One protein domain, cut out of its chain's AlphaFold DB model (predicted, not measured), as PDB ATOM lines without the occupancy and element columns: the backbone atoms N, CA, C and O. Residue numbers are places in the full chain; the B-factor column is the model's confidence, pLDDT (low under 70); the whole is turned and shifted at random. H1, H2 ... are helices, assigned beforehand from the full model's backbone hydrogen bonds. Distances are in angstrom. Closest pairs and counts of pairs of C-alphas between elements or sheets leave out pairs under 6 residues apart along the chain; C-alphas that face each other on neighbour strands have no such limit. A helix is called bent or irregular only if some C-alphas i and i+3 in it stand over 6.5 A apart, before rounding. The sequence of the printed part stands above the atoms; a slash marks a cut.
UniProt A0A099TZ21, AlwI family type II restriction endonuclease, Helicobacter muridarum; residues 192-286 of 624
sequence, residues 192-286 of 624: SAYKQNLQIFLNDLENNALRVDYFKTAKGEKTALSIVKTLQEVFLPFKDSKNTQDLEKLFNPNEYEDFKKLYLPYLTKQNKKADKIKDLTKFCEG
ATOM      1  N   SER A 192      10.964 -12.673  12.791       91.75
ATOM      2  CA  SER A 192      11.727 -13.703  13.504       91.75
ATOM      3  C   SER A 192      13.192 -13.312  13.704       91.75
ATOM      4  O   SER A 192      13.742 -13.574  14.775       91.75
ATOM      5  N   ALA A 193      13.803 -12.641  12.724       91.44
ATOM      6  CA  ALA A 193      15.183 -12.183  12.813       91.44
ATOM      7  C   ALA A 193      15.321 -11.074  13.862       91.44
ATOM      8  O   ALA A 193      16.271 -11.084  14.642       91.44
ATOM      9  N   TYR A 194      14.345 -10.165  13.950       94.06
ATOM     10  CA  TYR A 194      14.299  -9.166  15.022       94.06
ATOM     11  C   TYR A 194      14.274  -9.823  16.410       94.06
ATOM     12  O   TYR A 194      15.073  -9.459  17.272       94.06
ATOM     13  N   LYS A 195      13.402 -10.819  16.630       94.62
ATOM     14  CA  LYS A 195      13.304 -11.522  17.924       94.62
ATOM     15  C   LYS A 195      14.590 -12.250  18.299       94.62
ATOM     16  O   LYS A 195      15.029 -12.145  19.442       94.62
ATOM     17  N   GLN A 196      15.181 -12.973  17.350       94.94
ATOM     18  CA  GLN A 196      16.436 -13.693  17.565       94.94
ATOM     19  C   GLN A 196      17.571 -12.719  17.886       94.94
ATOM     20  O   GLN A 196      18.245 -12.874  18.900       94.94
ATOM     21  N   ASN A 197      17.731 -11.663  17.086       95.56
ATOM     22  CA  ASN A 197      18.766 -10.657  17.320       95.56
ATOM     23  C   ASN A 197      18.568  -9.909  18.639       95.56
ATOM     24  O   ASN A 197      19.558  -9.579  19.280       95.56
ATOM     25  N   LEU A 198      17.324  -9.675  19.074       96.94
ATOM     26  CA  LEU A 198      17.043  -9.089  20.384       96.94
ATOM     27  C   LEU A 198      17.510 -10.006  21.520       96.94
ATOM     28  O   LEU A 198      18.164  -9.530  22.441       96.94
ATOM     29  N   GLN A 199      17.208 -11.305  21.464       96.50
ATOM     30  CA  GLN A 199      17.663 -12.259  22.488       96.50
ATOM     31  C   GLN A 199      19.191 -12.307  22.568       96.50
ATOM     32  O   GLN A 199      19.758 -12.214  23.654       96.50
ATOM     33  N   ILE A 200      19.848 -12.386  21.410       97.06
ATOM     34  CA  ILE A 200      21.306 -12.385  21.319       97.06
ATOM     35  C   ILE A 200      21.882 -11.069  21.863       97.06
ATOM     36  O   ILE A 200      22.815 -11.089  22.659       97.06
ATOM     37  N   PHE A 201      21.316  -9.928  21.466       98.19
ATOM     38  CA  PHE A 201      21.739  -8.612  21.939       98.19
ATOM     39  C   PHE A 201      21.626  -8.486  23.460       98.19
ATOM     40  O   PHE A 201      22.542  -7.961  24.078       98.19
ATOM     41  N   LEU A 202      20.538  -8.970  24.069       98.00
ATOM     42  CA  LEU A 202      20.354  -8.913  25.524       98.00
ATOM     43  C   LEU A 202      21.379  -9.781  26.263       98.00
ATOM     44  O   LEU A 202      21.981  -9.307  27.221       98.00
ATOM     45  N   ASN A 203      21.638 -10.998  25.780       97.50
ATOM     46  CA  ASN A 203      22.685 -11.853  26.342       97.50
ATOM     47  C   ASN A 203      24.070 -11.191  26.243       97.50
ATOM     48  O   ASN A 203      24.841 -11.182  27.198       97.50
ATOM     49  N   ASP A 204      24.393 -10.613  25.090       97.62
ATOM     50  CA  ASP A 204      25.689  -9.972  24.876       97.62
ATOM     51  C   ASP A 204      25.809  -8.650  25.652       97.62
ATOM     52  O   ASP A 204      26.905  -8.272  26.058       97.62
ATOM     53  N   LEU A 205      24.692  -7.964  25.905       97.00
ATOM     54  CA  LEU A 205      24.623  -6.779  26.755       97.00
ATOM     55  C   LEU A 205      24.939  -7.117  28.217       97.00
ATOM     56  O   LEU A 205      25.712  -6.400  28.846       97.00
ATOM     57  N   GLU A 206      24.379  -8.209  28.744       95.44
ATOM     58  CA  GLU A 206      24.656  -8.684  30.109       95.44
ATOM     59  C   GLU A 206      26.111  -9.137  30.286       95.44
ATOM     60  O   GLU A 206      26.715  -8.887  31.327       95.44
ATOM     61  N   ASN A 207      26.697  -9.746  29.253       95.00
ATOM     62  CA  ASN A 207      28.072 -10.257  29.274       95.00
ATOM     63  C   ASN A 207      29.128  -9.243  28.790       95.00
ATOM     64  O   ASN A 207      30.292  -9.605  28.629       95.00
ATOM     65  N   ASN A 208      28.740  -7.990  28.520       91.94
ATOM     66  CA  ASN A 208      29.608  -6.946  27.957       91.94
ATOM     67  C   ASN A 208      30.365  -7.381  26.675       91.94
ATOM     68  O   ASN A 208      31.525  -7.037  26.457       91.94
ATOM     69  N   ALA A 209      29.692  -8.147  25.814       95.50
ATOM     70  CA  ALA A 209      30.223  -8.755  24.591       95.50
ATOM     71  C   ALA A 209      29.509  -8.235  23.324       95.50
ATOM     72  O   ALA A 209      29.276  -8.980  22.370       95.50
ATOM     73  N   LEU A 210      29.121  -6.954  23.323       95.50
ATOM     74  CA  LEU A 210      28.328  -6.332  22.257       95.50
ATOM     75  C   LEU A 210      29.001  -6.424  20.879       95.50
ATOM     76  O   LEU A 210      30.147  -6.018  20.689       95.50
ATOM     77  N   ARG A 211      28.235  -6.882  19.885       93.69
ATOM     78  CA  ARG A 211      28.642  -6.999  18.479       93.69
ATOM     79  C   ARG A 211      27.937  -5.977  17.594       93.69
ATOM     80  O   ARG A 211      26.871  -5.457  17.904       93.69
ATOM     81  N   VAL A 212      28.509  -5.708  16.427       93.50
ATOM     82  CA  VAL A 212      27.893  -4.810  15.432       93.50
ATOM     83  C   VAL A 212      26.805  -5.491  14.600       93.50
ATOM     84  O   VAL A 212      25.969  -4.811  14.002       93.50
ATOM     85  N   ASP A 213      26.795  -6.825  14.559       92.56
ATOM     86  CA  ASP A 213      25.982  -7.604  13.621       92.56
ATOM     87  C   ASP A 213      24.477  -7.397  13.795       92.56
ATOM     88  O   ASP A 213      23.756  -7.380  12.798       92.56
ATOM     89  N   TYR A 214      23.997  -7.126  15.015       93.12
ATOM     90  CA  TYR A 214      22.565  -6.901  15.254       93.12
ATOM     91  C   TYR A 214      22.019  -5.681  14.504       93.12
ATOM     92  O   TYR A 214      20.827  -5.609  14.209       93.12
ATOM     93  N   PHE A 215      22.882  -4.701  14.215       94.06
ATOM     94  CA  PHE A 215      22.491  -3.425  13.627       94.06
ATOM     95  C   PHE A 215      22.985  -3.242  12.190       94.06
ATOM     96  O   PHE A 215      22.729  -2.178  11.612       94.06
ATOM     97  N   LYS A 216      23.664  -4.231  11.595       91.00
ATOM     98  CA  LYS A 216      24.156  -4.140  10.213       91.00
ATOM     99  C   LYS A 216      23.012  -3.916   9.222       91.00
ATOM    100  O   LYS A 216      21.878  -4.348   9.417       91.00
ATOM    101  N   THR A 217      23.320  -3.195   8.149       84.88
ATOM    102  CA  THR A 217      22.386  -2.937   7.046       84.88
ATOM    103  C   THR A 217      23.048  -3.295   5.723       84.88
ATOM    104  O   THR A 217      24.271  -3.400   5.647       84.88
ATOM    105  N   ALA A 218      22.265  -3.383   4.646       81.06
ATOM    106  CA  ALA A 218      22.805  -3.568   3.297       81.06
ATOM    107  C   ALA A 218      23.769  -2.442   2.859       81.06
ATOM    108  O   ALA A 218      24.560  -2.635   1.944       81.06
ATOM    109  N   LYS A 219      23.728  -1.270   3.515       75.81
ATOM    110  CA  LYS A 219      24.633  -0.135   3.257       75.81
ATOM    111  C   LYS A 219      25.981  -0.251   3.989       75.81
ATOM    112  O   LYS A 219      26.778   0.681   3.930       75.81
ATOM    113  N   GLY A 220      26.228  -1.360   4.688       83.94
ATOM    114  CA  GLY A 220      27.462  -1.633   5.425       83.94
ATOM    115  C   GLY A 220      27.331  -1.454   6.940       83.94
ATOM    116  O   GLY A 220      26.232  -1.343   7.493       83.94
ATOM    117  N   GLU A 221      28.483  -1.448   7.614       91.44
ATOM    118  CA  GLU A 221      28.593  -1.509   9.080       91.44
ATOM    119  C   GLU A 221      28.859  -0.166   9.771       91.44
ATOM    120  O   GLU A 221      28.755  -0.086  10.991       91.44
ATOM    121  N   LYS A 222      29.133   0.910   9.020       90.31
ATOM    122  CA  LYS A 222      29.465   2.236   9.580       90.31
ATOM    123  C   LYS A 222      28.440   2.713  10.619       90.31
ATOM    124  O   LYS A 222      28.795   3.116  11.723       90.31
ATOM    125  N   THR A 223      27.155   2.640  10.278       91.12
ATOM    126  CA  THR A 223      26.073   3.057  11.182       91.12
ATOM    127  C   THR A 223      25.915   2.106  12.366       91.12
ATOM    128  O   THR A 223      25.597   2.562  13.459       91.12
ATOM    129  N   ALA A 224      26.167   0.807  12.179       94.19
ATOM    130  CA  ALA A 224      26.135  -0.190  13.247       94.19
ATOM    131  C   ALA A 224      27.249   0.052  14.278       94.19
ATOM    132  O   ALA A 224      26.971   0.078  15.475       94.19
ATOM    133  N   LEU A 225      28.471   0.331  13.813       94.88
ATOM    134  CA  LEU A 225      29.600   0.745  14.653       94.88
ATOM    135  C   LEU A 225      29.254   1.993  15.464       94.88
ATOM    136  O   LEU A 225      29.464   2.017  16.671       94.88
ATOM    137  N   SER A 226      28.649   3.001  14.827       94.75
ATOM    138  CA  SER A 226      28.228   4.214  15.535       94.75
ATOM    139  C   SER A 226      27.183   3.940  16.623       94.75
ATOM    140  O   SER A 226      27.216   4.608  17.654       94.75
ATOM    141  N   ILE A 227      26.259   2.994  16.420       96.88
ATOM    142  CA  ILE A 227      25.256   2.617  17.430       96.88
ATOM    143  C   ILE A 227      25.925   1.952  18.629       96.88
ATOM    144  O   ILE A 227      25.715   2.396  19.755       96.88
ATOM    145  N   VAL A 228      26.739   0.920  18.386       96.88
ATOM    146  CA  VAL A 228      27.411   0.161  19.452       96.88
ATOM    147  C   VAL A 228      28.364   1.060  20.234       96.88
ATOM    148  O   VAL A 228      28.302   1.077  21.460       96.88
ATOM    149  N   LYS A 229      29.148   1.892  19.538       96.12
ATOM    150  CA  LYS A 229      30.027   2.884  20.163       96.12
ATOM    151  C   LYS A 229      29.251   3.830  21.084       96.12
ATOM    152  O   LYS A 229      29.633   4.024  22.230       96.12
ATOM    153  N   THR A 230      28.129   4.382  20.614       97.25
ATOM    154  CA  THR A 230      27.310   5.295  21.437       97.25
ATOM    155  C   THR A 230      26.698   4.567  22.639       97.25
ATOM    156  O   THR A 230      26.658   5.112  23.738       97.25
ATOM    157  N   LEU A 231      26.247   3.322  22.466       97.69
ATOM    158  CA  LEU A 231      25.756   2.500  23.572       97.69
ATOM    159  C   LEU A 231      26.838   2.307  24.649       97.69
ATOM    160  O   LEU A 231      26.569   2.570  25.819       97.69
ATOM    161  N   GLN A 232      28.050   1.919  24.248       96.81
ATOM    162  CA  GLN A 232      29.166   1.610  25.149       96.81
ATOM    163  C   GLN A 232      29.800   2.834  25.815       96.81
ATOM    164  O   GLN A 232      30.197   2.750  26.970       96.81
ATOM    165  N   GLU A 233      29.916   3.964  25.117       96.25
ATOM    166  CA  GLU A 233      30.672   5.128  25.611       96.25
ATOM    167  C   GLU A 233      29.791   6.202  26.278       96.25
ATOM    168  O   GLU A 233      30.299   7.055  27.017       96.25
ATOM    169  N   VAL A 234      28.473   6.158  26.038       96.88
ATOM    170  CA  VAL A 234      27.506   7.162  26.518       96.88
ATOM    171  C   VAL A 234      26.441   6.522  27.405       96.88
ATOM    172  O   VAL A 234      26.330   6.854  28.584       96.88
ATOM    173  N   PHE A 235      25.644   5.601  26.857       97.69
ATOM    174  CA  PHE A 235      24.434   5.142  27.541       97.69
ATOM    175  C   PHE A 235      24.704   4.153  28.681       97.69
ATOM    176  O   PHE A 235      24.085   4.285  29.736       97.69
ATOM    177  N   LEU A 236      25.610   3.184  28.500       97.00
ATOM    178  CA  LEU A 236      25.974   2.243  29.567       97.00
ATOM    179  C   LEU A 236      26.721   2.927  30.724       97.00
ATOM    180  O   LEU A 236      26.269   2.762  31.856       97.00
ATOM    181  N   PRO A 237      27.726   3.798  30.483       97.00
ATOM    182  CA  PRO A 237      28.372   4.557  31.552       97.00
ATOM    183  C   PRO A 237      27.382   5.386  32.369       97.00
ATOM    184  O   PRO A 237      27.393   5.304  33.594       97.00
ATOM    185  N   PHE A 238      26.449   6.091  31.711       97.38
ATOM    186  CA  PHE A 238      25.383   6.807  32.415       97.38
ATOM    187  C   PHE A 238      24.521   5.866  33.262       97.38
ATOM    188  O   PHE A 238      24.095   6.215  34.363       97.38
ATOM    189  N   LYS A 239      24.205   4.677  32.745       94.31
ATOM    190  CA  LYS A 239      23.325   3.741  33.439       94.31
ATOM    191  C   LYS A 239      23.959   3.229  34.734       94.31
ATOM    192  O   LYS A 239      23.214   3.107  35.713       94.31
ATOM    193  N   ASP A 240      25.270   3.003  34.718       92.38
ATOM    194  CA  ASP A 240      26.069   2.534  35.850       92.38
ATOM    195  C   ASP A 240      26.349   3.657  36.858       92.38
ATOM    196  O   ASP A 240      26.180   3.471  38.062       92.38
ATOM    197  N   SER A 241      26.735   4.843  36.375       94.06
ATOM    198  CA  SER A 241      27.190   5.962  37.211       94.06
ATOM    199  C   SER A 241      26.062   6.891  37.680       94.06
ATOM    200  O   SER A 241      26.204   7.583  38.687       94.06
ATOM    201  N   LYS A 242      24.963   6.963  36.917       93.94
ATOM    202  CA  LYS A 242      23.930   8.019  36.972       93.94
ATOM    203  C   LYS A 242      24.474   9.445  36.815       93.94
ATOM    204  O   LYS A 242      23.751  10.409  37.067       93.94
ATOM    205  N   ASN A 243      25.715   9.603  36.353       94.75
ATOM    206  CA  ASN A 243      26.327  10.899  36.100       94.75
ATOM    207  C   ASN A 243      25.868  11.442  34.743       94.75
ATOM    208  O   ASN A 243      26.262  10.951  33.687       94.75
ATOM    209  N   THR A 244      25.077  12.514  34.756       93.94
ATOM    210  CA  THR A 244      24.576  13.169  33.538       93.94
ATOM    211  C   THR A 244      25.679  13.631  32.584       93.94
ATOM    212  O   THR A 244      25.406  13.763  31.393       93.94
ATOM    213  N   GLN A 245      26.918  13.824  33.057       93.38
ATOM    214  CA  GLN A 245      28.066  14.141  32.197       93.38
ATOM    215  C   GLN A 245      28.329  13.062  31.138       93.38
ATOM    216  O   GLN A 245      28.790  13.392  30.046       93.38
ATOM    217  N   ASP A 246      27.988  11.798  31.407       94.88
ATOM    218  CA  ASP A 246      28.105  10.727  30.414       94.88
ATOM    219  C   ASP A 246      27.174  10.968  29.221       94.88
ATOM    220  O   ASP A 246      27.605  10.859  28.075       94.88
ATOM    221  N   LEU A 247      25.935  11.403  29.470       95.62
ATOM    222  CA  LEU A 247      24.989  11.791  28.417       95.62
ATOM    223  C   LEU A 247      25.410  13.083  27.709       95.62
ATOM    224  O   LEU A 247      25.103  13.272  26.531       95.62
ATOM    225  N   GLU A 248      26.119  13.981  28.401       94.00
ATOM    226  CA  GLU A 248      26.604  15.222  27.798       94.00
ATOM    227  C   GLU A 248      27.614  14.995  26.671       94.00
ATOM    228  O   GLU A 248      27.630  15.797  25.733       94.00
ATOM    229  N   LYS A 249      28.372  13.888  26.711       93.38
ATOM    230  CA  LYS A 249      29.302  13.483  25.641       93.38
ATOM    231  C   LYS A 249      28.613  13.407  24.282       93.38
ATOM    232  O   LYS A 249      29.196  13.779  23.269       93.38
ATOM    233  N   LEU A 250      27.337  13.006  24.253       93.56
ATOM    234  CA  LEU A 250      26.563  12.939  23.016       93.56
ATOM    235  C   LEU A 250      26.434  14.307  22.334       93.56
ATOM    236  O   LEU A 250      26.169  14.348  21.144       93.56
ATOM    237  N   PHE A 251      26.621  15.423  23.044       91.62
ATOM    238  CA  PHE A 251      26.531  16.777  22.491       91.62
ATOM    239  C   PHE A 251      27.888  17.396  22.143       91.62
ATOM    240  O   PHE A 251      27.919  18.545  21.695       91.62
ATOM    241  N   ASN A 252      28.989  16.660  22.304       90.69
ATOM    242  CA  ASN A 252      30.305  17.121  21.881       90.69
ATOM    243  C   ASN A 252      30.339  17.331  20.353       90.69
ATOM    244  O   ASN A 252      29.830  16.489  19.595       90.69
ATOM    245  N   PRO A 253      30.919  18.445  19.866       85.88
ATOM    246  CA  PRO A 253      31.116  18.656  18.436       85.88
ATOM    247  C   PRO A 253      31.949  17.523  17.822       85.88
ATOM    248  O   PRO A 253      32.959  17.128  18.395       85.88
ATOM    249  N   ASN A 254      31.553  17.025  16.647       86.00
ATOM    250  CA  ASN A 254      32.259  15.993  15.871       86.00
ATOM    251  C   ASN A 254      32.288  14.571  16.469       86.00
ATOM    252  O   ASN A 254      32.801  13.658  15.822       86.00
ATOM    253  N   GLU A 255      31.703  14.334  17.646       90.62
ATOM    254  CA  GLU A 255      31.538  12.983  18.196       90.62
ATOM    255  C   GLU A 255      30.147  12.419  17.894       90.62
ATOM    256  O   GLU A 255      29.157  13.149  17.892       90.62
ATOM    257  N   TYR A 256      30.066  11.107  17.648       92.88
ATOM    258  CA  TYR A 256      28.813  10.366  17.426       92.88
ATOM    259  C   TYR A 256      27.893  10.963  16.341       92.88
ATOM    260  O   TYR A 256      26.674  10.824  16.420       92.88
ATOM    261  N   GLU A 257      28.446  11.635  15.325       91.12
ATOM    262  CA  GLU A 257      27.650  12.386  14.339       91.12
ATOM    263  C   GLU A 257      26.619  11.530  13.598       91.12
ATOM    264  O   GLU A 257      25.467  11.938  13.452       91.12
ATOM    265  N   ASP A 258      26.995  10.317  13.188       91.44
ATOM    266  CA  ASP A 258      26.060   9.401  12.530       91.44
ATOM    267  C   ASP A 258      24.903   9.029  13.475       91.44
ATOM    268  O   ASP A 258      23.745   9.015  13.049       91.44
ATOM    269  N   PHE A 259      25.179   8.789  14.764       94.88
ATOM    270  CA  PHE A 259      24.131   8.484  15.736       94.88
ATOM    271  C   PHE A 259      23.237   9.696  16.009       94.88
ATOM    272  O   PHE A 259      22.012   9.591  15.941       94.88
ATOM    273  N   LYS A 260      23.840  10.863  16.268       93.94
ATOM    274  CA  LYS A 260      23.118  12.122  16.481       93.94
ATOM    275  C   LYS A 260      22.186  12.424  15.321       93.94
ATOM    276  O   LYS A 260      21.016  12.713  15.536       93.94
ATOM    277  N   LYS A 261      22.689  12.342  14.092       92.12
ATOM    278  CA  LYS A 261      21.923  12.686  12.896       92.12
ATOM    279  C   LYS A 261      20.754  11.732  12.660       92.12
ATOM    280  O   LYS A 261      19.692  12.181  12.239       92.12
ATOM    281  N   LEU A 262      20.951  10.435  12.897       92.69
ATOM    282  CA  LEU A 262      19.971   9.405  12.544       92.69
ATOM    283  C   LEU A 262      18.984   9.070  13.668       92.69
ATOM    284  O   LEU A 262      17.859   8.685  13.370       92.69
ATOM    285  N   TYR A 263      19.386   9.187  14.935       95.06
ATOM    286  CA  TYR A 263      18.643   8.614  16.063       95.06
ATOM    287  C   TYR A 263      18.228   9.653  17.111       95.06
ATOM    288  O   TYR A 263      17.129   9.560  17.652       95.06
ATOM    289  N   LEU A 264      19.031  10.692  17.371       94.00
ATOM    290  CA  LEU A 264      18.695  11.699  18.389       94.00
ATOM    291  C   LEU A 264      17.340  12.411  18.163       94.00
ATOM    292  O   LEU A 264      16.631  12.590  19.156       94.00
ATOM    293  N   PRO A 265      16.911  12.748  16.922       94.12
ATOM    294  CA  PRO A 265      15.592  13.344  16.673       94.12
ATOM    295  C   PRO A 265      14.409  12.469  17.115       94.12
ATOM    296  O   PRO A 265      13.311  12.981  17.327       94.12
ATOM    297  N   TYR A 266      14.627  11.157  17.252       93.50
ATOM    298  CA  TYR A 266      13.627  10.193  17.710       93.50
ATOM    299  C   TYR A 266      13.662   9.973  19.232       93.50
ATOM    300  O   TYR A 266      12.714   9.419  19.778       93.50
ATOM    301  N   LEU A 267      14.722  10.414  19.923       94.06
ATOM    302  CA  LEU A 267      14.821  10.372  21.391       94.06
ATOM    303  C   LEU A 267      14.288  11.645  22.043       94.06
ATOM    304  O   LEU A 267      13.724  11.589  23.130       94.06
ATOM    305  N   THR A 268      14.486  12.795  21.399       93.19
ATOM    306  CA  THR A 268      14.088  14.092  21.947       93.19
ATOM    307  C   THR A 268      13.777  15.089  20.836       93.19
ATOM    308  O   THR A 268      14.513  15.215  19.858       93.19
ATOM    309  N   LYS A 269      12.685  15.837  21.016       91.31
ATOM    310  CA  LYS A 269      12.309  16.983  20.169       91.31
ATOM    311  C   LYS A 269      12.663  18.327  20.822       91.31
ATOM    312  O   LYS A 269      12.299  19.377  20.302       91.31
ATOM    313  N   GLN A 270      13.336  18.301  21.976       92.50
ATOM    314  CA  GLN A 270      13.665  19.499  22.744       92.50
ATOM    315  C   GLN A 270      14.807  20.275  22.095       92.50
ATOM    316  O   GLN A 270      15.712  19.695  21.501       92.50
ATOM    317  N   ASN A 271      14.816  21.597  22.264       90.19
ATOM    318  CA  ASN A 271      15.893  22.445  21.745       90.19
ATOM    319  C   ASN A 271      17.023  22.639  22.767       90.19
ATOM    320  O   ASN A 271      18.201  22.559  22.415       90.19
ATOM    321  N   LYS A 272      16.678  22.859  24.043       94.06
ATOM    322  CA  LYS A 272      17.641  23.140  25.118       94.06
ATOM    323  C   LYS A 272      18.383  21.871  25.538       94.06
ATOM    324  O   LYS A 272      17.755  20.849  25.803       94.06
ATOM    325  N   LYS A 273      19.713  21.957  25.683       92.62
ATOM    326  CA  LYS A 273      20.570  20.830  26.107       92.62
ATOM    327  C   LYS A 273      20.072  20.182  27.405       92.62
ATOM    328  O   LYS A 273      19.948  18.966  27.454       92.62
ATOM    329  N   ALA A 274      19.726  20.984  28.414       93.38
ATOM    330  CA  ALA A 274      19.241  20.478  29.700       93.38
ATOM    331  C   ALA A 274      17.976  19.610  29.564       93.38
ATOM    332  O   ALA A 274      17.867  18.576  30.216       93.38
ATOM    333  N   ASP A 275      17.043  19.987  28.689       95.19
ATOM    334  CA  ASP A 275      15.806  19.226  28.490       95.19
ATOM    335  C   ASP A 275      16.045  17.963  27.650       95.19
ATOM    336  O   ASP A 275      15.483  16.915  27.956       95.19
ATOM    337  N   LYS A 276      16.976  18.004  26.685       95.25
ATOM    338  CA  LYS A 276      17.436  16.790  25.988       95.25
ATOM    339  C   LYS A 276      18.043  15.770  26.958       95.25
ATOM    340  O   LYS A 276      17.764  14.583  26.846       95.25
ATOM    341  N   ILE A 277      18.850  16.220  27.923       95.88
ATOM    342  CA  ILE A 277      19.448  15.343  28.945       95.88
ATOM    343  C   ILE A 277      18.370  14.686  29.817       95.88
ATOM    344  O   ILE A 277      18.501  13.507  30.145       95.88
ATOM    345  N   LYS A 278      17.289  15.403  30.158       95.62
ATOM    346  CA  LYS A 278      16.148  14.823  30.887       95.62
ATOM    347  C   LYS A 278      15.471  13.710  30.085       95.62
ATOM    348  O   LYS A 278      15.236  12.636  30.634       95.62
ATOM    349  N   ASP A 279      15.213  13.935  28.797       96.12
ATOM    350  CA  ASP A 279      14.618  12.919  27.919       96.12
ATOM    351  C   ASP A 279      15.510  11.670  27.814       96.12
ATOM    352  O   ASP A 279      15.029  10.545  27.956       96.12
ATOM    353  N   LEU A 280      16.825  11.858  27.640       96.56
ATOM    354  CA  LEU A 280      17.799  10.761  27.585       96.56
ATOM    355  C   LEU A 280      17.908  10.012  28.921       96.56
ATOM    356  O   LEU A 280      18.011   8.788  28.936       96.56
ATOM    357  N   THR A 281      17.827  10.729  30.041       96.94
ATOM    358  CA  THR A 281      17.816  10.132  31.382       96.94
ATOM    359  C   THR A 281      16.605   9.217  31.547       96.94
ATOM    360  O   THR A 281      16.768   8.053  31.907       96.94
ATOM    361  N   LYS A 282      15.410   9.707  31.189       95.94
ATOM    362  CA  LYS A 282      14.165   8.927  31.212       95.94
ATOM    363  C   LYS A 282      14.219   7.716  30.278       95.94
ATOM    364  O   LYS A 282      13.704   6.640  30.582       95.94
ATOM    365  N   PHE A 283      14.857   7.870  29.121       96.62
ATOM    366  CA  PHE A 283      15.062   6.776  28.176       96.62
ATOM    367  C   PHE A 283      15.907   5.634  28.770       96.62
ATOM    368  O   PHE A 283      15.633   4.471  28.479       96.62
ATOM    369  N   CYS A 284      16.863   5.945  29.648       96.50
ATOM    370  CA  CYS A 284      17.764   4.990  30.301       96.50
ATOM    371  C   CYS A 284      17.248   4.388  31.625       96.50
ATOM    372  O   CYS A 284      17.993   3.669  32.300       96.50
ATOM    373  N   GLU A 285      16.011   4.680  32.032       94.62
ATOM    374  CA  GLU A 285      15.400   4.131  33.250       94.62
ATOM    375  C   GLU A 285      15.138   2.616  33.164       94.62
ATOM    376  O   GLU A 285      14.919   2.062  32.083       94.62
ATOM    377  N   GLY A 286      15.092   1.963  34.331       95.44
ATOM    378  CA  GLY A 286      14.795   0.534  34.477       95.44
ATOM    379  C   GLY A 286      16.027  -0.366  34.621       95.44
ATOM    380  O   GLY A 286      17.175   0.092  34.731       95.44
TER     381      GLY A 286
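This is residues 192 to 286 of the 624 residues of the protein "AlwI family type II restriction endonuclease" of Helicobacter muridarum (UniProt A0A099TZ21). A long helix, H2, runs along the floor of an open trough; H1 stands alone as one wall, and the small helices H4 and H5 with H6 make the opposite wall. H3 folds back beside H2 as a helical hairpin, and H6 crosses H3, while H4 sits across the first part of H2. The printed part has 95 residues with six named helices, H1 to H6 in order, and no named strand; its class is all helix. The whole is compact, with a radius of gyration of the C-alphas of 13.8 A, and spans 38 by 29 by 21 A.

H1, residues 192 to 206, is apart from H2, residues 222 to 241. H3, residues 244 to 251, touches H2 at residues 230 to 238 alone, at a shallow tilt of 21 degrees, opposite ways; the closest C-alphas are those of Phe 238 and Asp 246, 5.2 A. H4, residues 257 to 262, touches H2 at residues 223 to 230 alone, about perpendicular at 83 degrees, the closest C-alphas being those of Ser 226 and Phe 259, 5.9 A. H3 and H4 are close but not clearly touching, with the C-alphas of Leu 250 and Lys 260 closest at 7.4 A. H5, residues 264 to 267, and H4 meet only through their link. H6, residues 273 to 283, touches H3 at a steep tilt of 67 degrees, only just short of about perpendicular, opposite ways; the closest C-alphas are those of Leu 247 and Ile 277, 6.6 A. H5 and H6 only just touch, with 3 pairs of C-alphas within 8 A, the closest being Leu 267 and Leu 280 at 6.9 A. H2 and H6 are near each other. H1 is also apart from H3, H4, H5 and H6. The helix packing is mostly crossed, but only just: of 3 touching pairs with a tilt, 1 is shallow. In H1, H4 and H6 every O i to N i+4 pair is within hydrogen-bond range; in H2 it is 14 of 16 and in H3 2 of 4, and H5 is too short for such a pair.

H1 begins at C-alpha 192, (11.727, -13.703, 13.504), and measures 21.6 A from first to last C-alpha. H2 runs 28.0 A from C-alpha 222 at (29.465, 2.236, 9.580); it is irregular, but only just, with C-alphas 233 and 236 6.8 A apart. H3 measures 11.8 A, H4 8.4 A and H5 5.1 A. H6 measures 15.2 A and ends at C-alpha 283, (15.062, 6.776, 28.176).

The C-alphas of Ser 192 and Lys 272 are the two farthest apart, at 39.1 A. The printed part has no cut. The link from H1 to H2, residues 207 to 221, is long; the links H2 to H3, H3 to H4, H4 to H5 and H5 to H6 are tight. The mean pLDDT of the printed part is 93.8, and no printed residue is under 70.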